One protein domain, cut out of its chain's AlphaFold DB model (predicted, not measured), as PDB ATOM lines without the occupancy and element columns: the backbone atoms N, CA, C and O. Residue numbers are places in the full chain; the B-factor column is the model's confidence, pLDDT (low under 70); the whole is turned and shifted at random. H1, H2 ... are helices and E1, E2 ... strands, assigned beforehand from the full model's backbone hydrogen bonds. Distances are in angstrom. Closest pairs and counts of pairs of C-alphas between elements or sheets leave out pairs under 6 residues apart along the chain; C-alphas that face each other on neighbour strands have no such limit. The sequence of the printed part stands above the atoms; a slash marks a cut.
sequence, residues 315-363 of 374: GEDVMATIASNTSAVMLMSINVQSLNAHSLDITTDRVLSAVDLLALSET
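AT A GLANCE: This is residues 315 to 363 of the 374 residues of an uncharacterized protein of Drosophila willistoni (UniProt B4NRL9). Two parallel strands, E1 and E2, lie side by side as a narrow ribbon, and the chain passes from one to the other through the short helix H2; H1 lies toward one end of the long axis, apart from H2. The printed part has 49 residues, in the order H1, E1, H2, E2, of mixed class. It is elongated, spanning 33 by 17 by 14 A, and only just compact, close to loose, with a radius of gyration of the C-alphas of 11.5 A.

HOW THE PARTS SIT: E1, residues 331 to 336, and E2, residues 357 to 362, are parallel at 19 degrees; N 332 and O 357 are within hydrogen-bond range at 2.9 A, N 359 and O 332 at 2.8 A. With H2, residues 343 to 348, they form a strand-helix-strand unit, two parallel neighbour strands with a helix between, whose crossover is right-handed. H1, residues 315 to 324, is apart from H2 and E2. In H1 and H2 every O i to N i+4 pair is within hydrogen-bond range.

IN THESE COORDINATES: H1 begins at C-alpha 315 (13.439, -17.180, 7.087) and is 14.2 A long. E1 measures 15.8 A, H2 8.8 A and E2 16.1 A, ending at C-alpha 362 (30.138, -4.655, 8.389).

THE WHOLE: The C-alphas farthest apart, of Ser 327 and Ala 341, are 33.8 A apart. The printed part has no cut, its three links are short, and no printed residue is under 70 in pLDDT.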
ATOM      1  N   GLY A 315      13.361 -16.974   5.643       87.94
ATOM      2  CA  GLY A 315      13.439 -17.180   7.087       87.94
ATOM      3  C   GLY A 315      12.733 -18.453   7.563       87.94
ATOM      4  O   GLY A 315      13.247 -19.138   8.439       87.94
ATOM      5  N   GLU A 316      11.591 -18.822   6.980       89.12
ATOM      6  CA  GLU A 316      10.910 -20.086   7.304       89.12
ATOM      7  C   GLU A 316      11.675 -21.310   6.793       89.12
ATOM      8  O   GLU A 316      11.704 -22.334   7.475       89.12
ATOM      9  N   ASP A 317      12.315 -21.214   5.625       89.50
ATOM     10  CA  ASP A 317      13.193 -22.267   5.104       89.50
ATOM     11  C   ASP A 317      14.393 -22.503   6.024       89.50
ATOM     12  O   ASP A 317      14.701 -23.646   6.378       89.50
ATOM     13  N   VAL A 318      15.041 -21.419   6.460       88.50
ATOM     14  CA  VAL A 318      16.162 -21.481   7.400       88.50
ATOM     15  C   VAL A 318      15.704 -22.079   8.728       88.50
ATOM     16  O   VAL A 318      16.307 -23.042   9.195       88.50
ATOM     17  N   MET A 319      14.604 -21.587   9.305       90.25
ATOM     18  CA  MET A 319      14.087 -22.102  10.578       90.25
ATOM     19  C   MET A 319      13.705 -23.581  10.503       90.25
ATOM     20  O   MET A 319      13.986 -24.334  11.433       90.25
ATOM     21  N   ALA A 320      13.105 -24.028   9.397       90.12
ATOM     22  CA  ALA A 320      12.811 -25.442   9.185       90.12
ATOM     23  C   ALA A 320      14.094 -26.284   9.107       90.12
ATOM     24  O   ALA A 320      14.140 -27.379   9.664       90.12
ATOM     25  N   THR A 321      15.141 -25.758   8.463       88.00
ATOM     26  CA  THR A 321      16.448 -26.423   8.341       88.00
ATOM     27  C   THR A 321      17.150 -26.544   9.692       88.00
ATOM     28  O   THR A 321      17.694 -27.607  10.000       88.00
ATOM     29  N   ILE A 322      17.106 -25.486  10.509       87.06
ATOM     30  CA  ILE A 322      17.616 -25.487  11.888       87.06
ATOM     31  C   ILE A 322      16.855 -26.537  12.707       87.06
ATOM     32  O   ILE A 322      17.462 -27.412  13.320       87.06
ATOM     33  N   ALA A 323      15.519 -26.520  12.650       87.31
ATOM     34  CA  ALA A 323      14.679 -27.445  13.409       87.31
ATOM     35  C   ALA A 323      14.878 -28.920  13.009       87.31
ATOM     36  O   ALA A 323      14.764 -29.803  13.858       87.31
ATOM     37  N   SER A 324      15.180 -29.206  11.737       87.88
ATOM     38  CA  SER A 324      15.417 -30.576  11.262       87.88
ATOM     39  C   SER A 324      16.804 -31.129  11.599       87.88
ATOM     40  O   SER A 324      16.988 -32.342  11.544       87.88
ATOM     41  N   ASN A 325      17.776 -30.273  11.932       83.81
ATOM     42  CA  ASN A 325      19.182 -30.653  12.110       83.81
ATOM     43  C   ASN A 325      19.692 -30.324  13.517       83.81
ATOM     44  O   ASN A 325      20.699 -29.643  13.679       83.81
ATOM     45  N   THR A 326      19.029 -30.853  14.548       77.38
ATOM     46  CA  THR A 326      19.348 -30.565  15.961       77.38
ATOM     47  C   THR A 326      20.738 -31.019  16.425       77.38
ATOM     48  O   THR A 326      21.163 -30.656  17.518       77.38
ATOM     49  N   SER A 327      21.448 -31.822  15.631       80.94
ATOM     50  CA  SER A 327      22.802 -32.309  15.923       80.94
ATOM     51  C   SER A 327      23.914 -31.583  15.155       80.94
ATOM     52  O   SER A 327      25.088 -31.866  15.396       80.94
ATOM     53  N   ALA A 328      23.574 -30.679  14.231       85.00
ATOM     54  CA  ALA A 328      24.538 -29.913  13.448       85.00
ATOM     55  C   ALA A 328      24.686 -28.493  14.009       85.00
ATOM     56  O   ALA A 328      23.711 -27.903  14.454       85.00
ATOM     57  N   VAL A 329      25.900 -27.939  13.943       87.56
ATOM     58  CA  VAL A 329      26.152 -26.527  14.270       87.56
ATOM     59  C   VAL A 329      25.826 -25.674  13.049       87.56
ATOM     60  O   VAL A 329      26.394 -25.881  11.974       87.56
ATOM     61  N   MET A 330      24.940 -24.700  13.220       87.31
ATOM     62  CA  MET A 330      24.508 -23.785  12.170       87.31
ATOM     63  C   MET A 330      25.285 -22.470  12.244       87.31
ATOM     64  O   MET A 330      25.160 -21.701  13.195       87.31
ATOM     65  N   LEU A 331      26.072 -22.203  11.200       90.31
ATOM     66  CA  LEU A 331      26.749 -20.927  10.984       90.31
ATOM     67  C   LEU A 331      25.992 -20.116   9.930       90.31
ATOM     68  O   LEU A 331      25.815 -20.579   8.803       90.31
ATOM     69  N   MET A 332      25.617 -18.885  10.265       89.88
ATOM     70  CA  MET A 332      25.094 -17.913   9.309       89.88
ATOM     71  C   MET A 332      26.051 -16.732   9.192       89.88
ATOM     72  O   MET A 332      26.449 -16.146  10.194       89.88
ATOM     73  N   SER A 333      26.406 -16.374   7.958       91.62
ATOM     74  CA  SER A 333      27.238 -15.210   7.661       91.62
ATOM     75  C   SER A 333      26.452 -14.219   6.818       91.62
ATOM     76  O   SER A 333      25.991 -14.581   5.735       91.62
ATOM     77  N   ILE A 334      26.328 -12.977   7.284       90.38
ATOM     78  CA  ILE A 334      25.645 -11.907   6.548       90.38
ATOM     79  C   ILE A 334      26.469 -10.623   6.533       90.38
ATOM     80  O   ILE A 334      27.195 -10.303   7.476       90.38
ATOM     81  N   ASN A 335      26.324  -9.872   5.447       90.12
ATOM     82  CA  ASN A 335      26.811  -8.504   5.370       90.12
ATOM     83  C   ASN A 335      25.800  -7.575   6.048       90.12
ATOM     84  O   ASN A 335      24.597  -7.711   5.823       90.12
ATOM     85  N   VAL A 336      26.286  -6.625   6.840       87.12
ATOM     86  CA  VAL A 336      25.472  -5.605   7.512       87.12
ATOM     87  C   VAL A 336      25.956  -4.226   7.076       87.12
ATOM     88  O   VAL A 336      27.119  -4.060   6.706       87.12
ATOM     89  N   GLN A 337      25.047  -3.256   7.076       85.19
ATOM     90  CA  GLN A 337      25.361  -1.841   6.940       85.19
ATOM     91  C   GLN A 337      24.865  -1.117   8.193       85.19
ATOM     92  O   GLN A 337      23.683  -1.216   8.520       85.19
ATOM     93  N   SER A 338      25.745  -0.374   8.867       85.25
ATOM     94  CA  SER A 338      25.412   0.389  10.081       85.25
ATOM     95  C   SER A 338      24.960  -0.496  11.252       85.25
ATOM     96  O   SER A 338      23.931  -0.240  11.879       85.25
ATOM     97  N   LEU A 339      25.744  -1.521  11.586       84.31
ATOM     98  CA  LEU A 339      25.454  -2.514  12.623       84.31
ATOM     99  C   LEU A 339      25.017  -1.893  13.955       84.31
ATOM    100  O   LEU A 339      24.036  -2.331  14.545       84.31
ATOM    101  N   ASN A 340      25.698  -0.837  14.407       82.31
ATOM    102  CA  ASN A 340      25.368  -0.167  15.669       82.31
ATOM    103  C   ASN A 340      23.957   0.455  15.660       82.31
ATOM    104  O   ASN A 340      23.321   0.529  16.707       82.31
ATOM    105  N   ALA A 341      23.462   0.894  14.497       83.75
ATOM    106  CA  ALA A 341      22.118   1.455  14.360       83.75
ATOM    107  C   ALA A 341      21.024   0.372  14.320       83.75
ATOM    108  O   ALA A 341      19.881   0.658  14.667       83.75
ATOM    109  N   HIS A 342      21.383  -0.855  13.929       84.50
ATOM    110  CA  HIS A 342      20.468  -1.978  13.684       84.50
ATOM    111  C   HIS A 342      20.713  -3.179  14.610       84.50
ATOM    112  O   HIS A 342      20.228  -4.280  14.363       84.50
ATOM    113  N   SER A 343      21.460  -2.995  15.700       85.25
ATOM    114  CA  SER A 343      21.798  -4.079  16.630       85.25
ATOM    115  C   SER A 343      20.555  -4.706  17.266       85.25
ATOM    116  O   SER A 343      20.507  -5.920  17.460       85.25
ATOM    117  N   LEU A 344      19.522  -3.897  17.523       86.69
ATOM    118  CA  LEU A 344      18.241  -4.373  18.040       86.69
ATOM    119  C   LEU A 344      17.479  -5.222  17.014       86.69
ATOM    120  O   LEU A 344      16.839  -6.201  17.387       86.69
ATOM    121  N   ASP A 345      17.569  -4.887  15.726       86.81
ATOM    122  CA  ASP A 345      16.915  -5.663  14.668       86.81
ATOM    123  C   ASP A 345      17.508  -7.078  14.612       86.81
ATOM    124  O   ASP A 345      16.782  -8.054  14.466       86.81
ATOM    125  N   ILE A 346      18.821  -7.206  14.824       86.50
ATOM    126  CA  ILE A 346      19.514  -8.500  14.838       86.50
ATOM    127  C   ILE A 346      19.125  -9.334  16.056       86.50
ATOM    128  O   ILE A 346      18.863 -10.528  15.922       86.50
ATOM    129  N   THR A 347      19.081  -8.727  17.243       84.88
ATOM    130  CA  THR A 347      18.765  -9.459  18.481       84.88
ATOM    131  C   THR A 347      17.291  -9.837  18.588       84.88
ATOM    132  O   THR A 347      16.952 -10.777  19.304       84.88
ATOM    133  N   THR A 348      16.413  -9.135  17.868       86.50
ATOM    134  CA  THR A 348      14.974  -9.428  17.817       86.50
ATOM    135  C   THR A 348      14.567 -10.279  16.612       86.50
ATOM    136  O   THR A 348      13.445 -10.795  16.588       86.50
ATOM    137  N   ASP A 349      15.456 -10.485  15.635       89.38
ATOM    138  CA  ASP A 349      15.178 -11.338  14.484       89.38
ATOM    139  C   ASP A 349      15.160 -12.822  14.875       89.38
ATOM    140  O   ASP A 349      16.108 -13.377  15.435       89.38
ATOM    141  N   ARG A 350      14.057 -13.492  14.534       88.31
ATOM    142  CA  ARG A 350      13.801 -14.900  14.878       88.31
ATOM    143  C   ARG A 350      14.774 -15.897  14.242       88.31
ATOM    144  O   ARG A 350      14.900 -17.001  14.748       88.31
ATOM    145  N   VAL A 351      15.370 -15.559  13.100       89.94
ATOM    146  CA  VAL A 351      16.278 -16.428  12.342       89.94
ATOM    147  C   VAL A 351      17.701 -16.217  12.831       89.94
ATOM    148  O   VAL A 351      18.390 -17.183  13.148       89.94
ATOM    149  N   LEU A 352      18.129 -14.956  12.928       90.12
ATOM    150  CA  LEU A 352      19.482 -14.597  13.356       90.12
ATOM    151  C   LEU A 352      19.750 -15.002  14.808       90.12
ATOM    152  O   LEU A 352      20.869 -15.382  15.136       90.12
ATOM    153  N   SER A 353      18.724 -14.976  15.662       87.25
ATOM    154  CA  SER A 353      18.820 -15.447  17.049       87.25
ATOM    155  C   SER A 353      18.741 -16.972  17.205       87.25
ATOM    156  O   SER A 353      19.048 -17.484  18.279       87.25
ATOM    157  N   ALA A 354      18.337 -17.710  16.164       88.06
ATOM    158  CA  ALA A 354      18.157 -19.162  16.224       88.06
ATOM    159  C   ALA A 354      19.372 -19.968  15.738       88.06
ATOM    160  O   ALA A 354      19.372 -21.192  15.861       88.06
ATOM    161  N   VAL A 355      20.384 -19.315  15.159       88.75
ATOM    162  CA  VAL A 355      21.619 -19.971  14.701       88.75
ATOM    163  C   VAL A 355      22.652 -20.054  15.825       88.75
ATOM    164  O   VAL A 355      22.724 -19.170  16.674       88.75
ATOM    165  N   ASP A 356      23.488 -21.094  15.813       89.31
ATOM    166  CA  ASP A 356      24.520 -21.292  16.842       89.31
ATOM    167  C   ASP A 356      25.662 -20.277  16.724       89.31
ATOM    168  O   ASP A 356      26.239 -19.846  17.723       89.31
ATOM    169  N   LEU A 357      26.017 -19.915  15.488       90.31
ATOM    170  CA  LEU A 357      27.076 -18.962  15.183       90.31
ATOM    171  C   LEU A 357      26.576 -17.946  14.156       90.31
ATOM    172  O   LEU A 357      26.222 -18.299  13.029       90.31
ATOM    173  N   LEU A 358      26.607 -16.669  14.531       91.19
ATOM    174  CA  LEU A 358      26.269 -15.553  13.655       91.19
ATOM    175  C   LEU A 358      27.526 -14.729  13.354       91.19
ATOM    176  O   LEU A 358      28.106 -14.108  14.242       91.19
ATOM    177  N   ALA A 359      27.947 -14.724  12.092       91.75
ATOM    178  CA  ALA A 359      29.052 -13.918  11.591       91.75
ATOM    179  C   ALA A 359      28.509 -12.694  10.843       91.75
ATOM    180  O   ALA A 359      27.836 -12.813   9.819       91.75
ATOM    181  N   LEU A 360      28.813 -11.502  11.352       90.06
ATOM    182  CA  LEU A 360      28.363 -10.236  10.778       90.06
ATOM    183  C   LEU A 360      29.551  -9.502  10.166       90.06
ATOM    184  O   LEU A 360      30.527  -9.206  10.852       90.06
ATOM    185  N   SER A 361      29.465  -9.213   8.872       89.06
ATOM    186  CA  SER A 361      30.485  -8.463   8.140       89.06
ATOM    187  C   SER A 361      29.980  -7.049   7.868       89.06
ATOM    188  O   SER A 361      29.122  -6.850   7.012       89.06
ATOM    189  N   GLU A 362      30.484  -6.063   8.608       85.88
ATOM    190  CA  GLU A 362      30.138  -4.655   8.389       85.88
ATOM    191  C   GLU A 362      30.738  -4.160   7.067       85.88
ATOM    192  O   GLU A 362      31.943  -4.253   6.831       85.88
ATOM    193  N   THR A 363      29.879  -3.638   6.196       83.69
ATOM    194  CA  THR A 363      30.241  -3.180   4.848       83.69
ATOM    195  C   THR A 363      30.362  -1.663   4.747       83.69
ATOM    196  O   THR A 363      30.839  -1.157   3.729       83.69
TER     197      THR A 363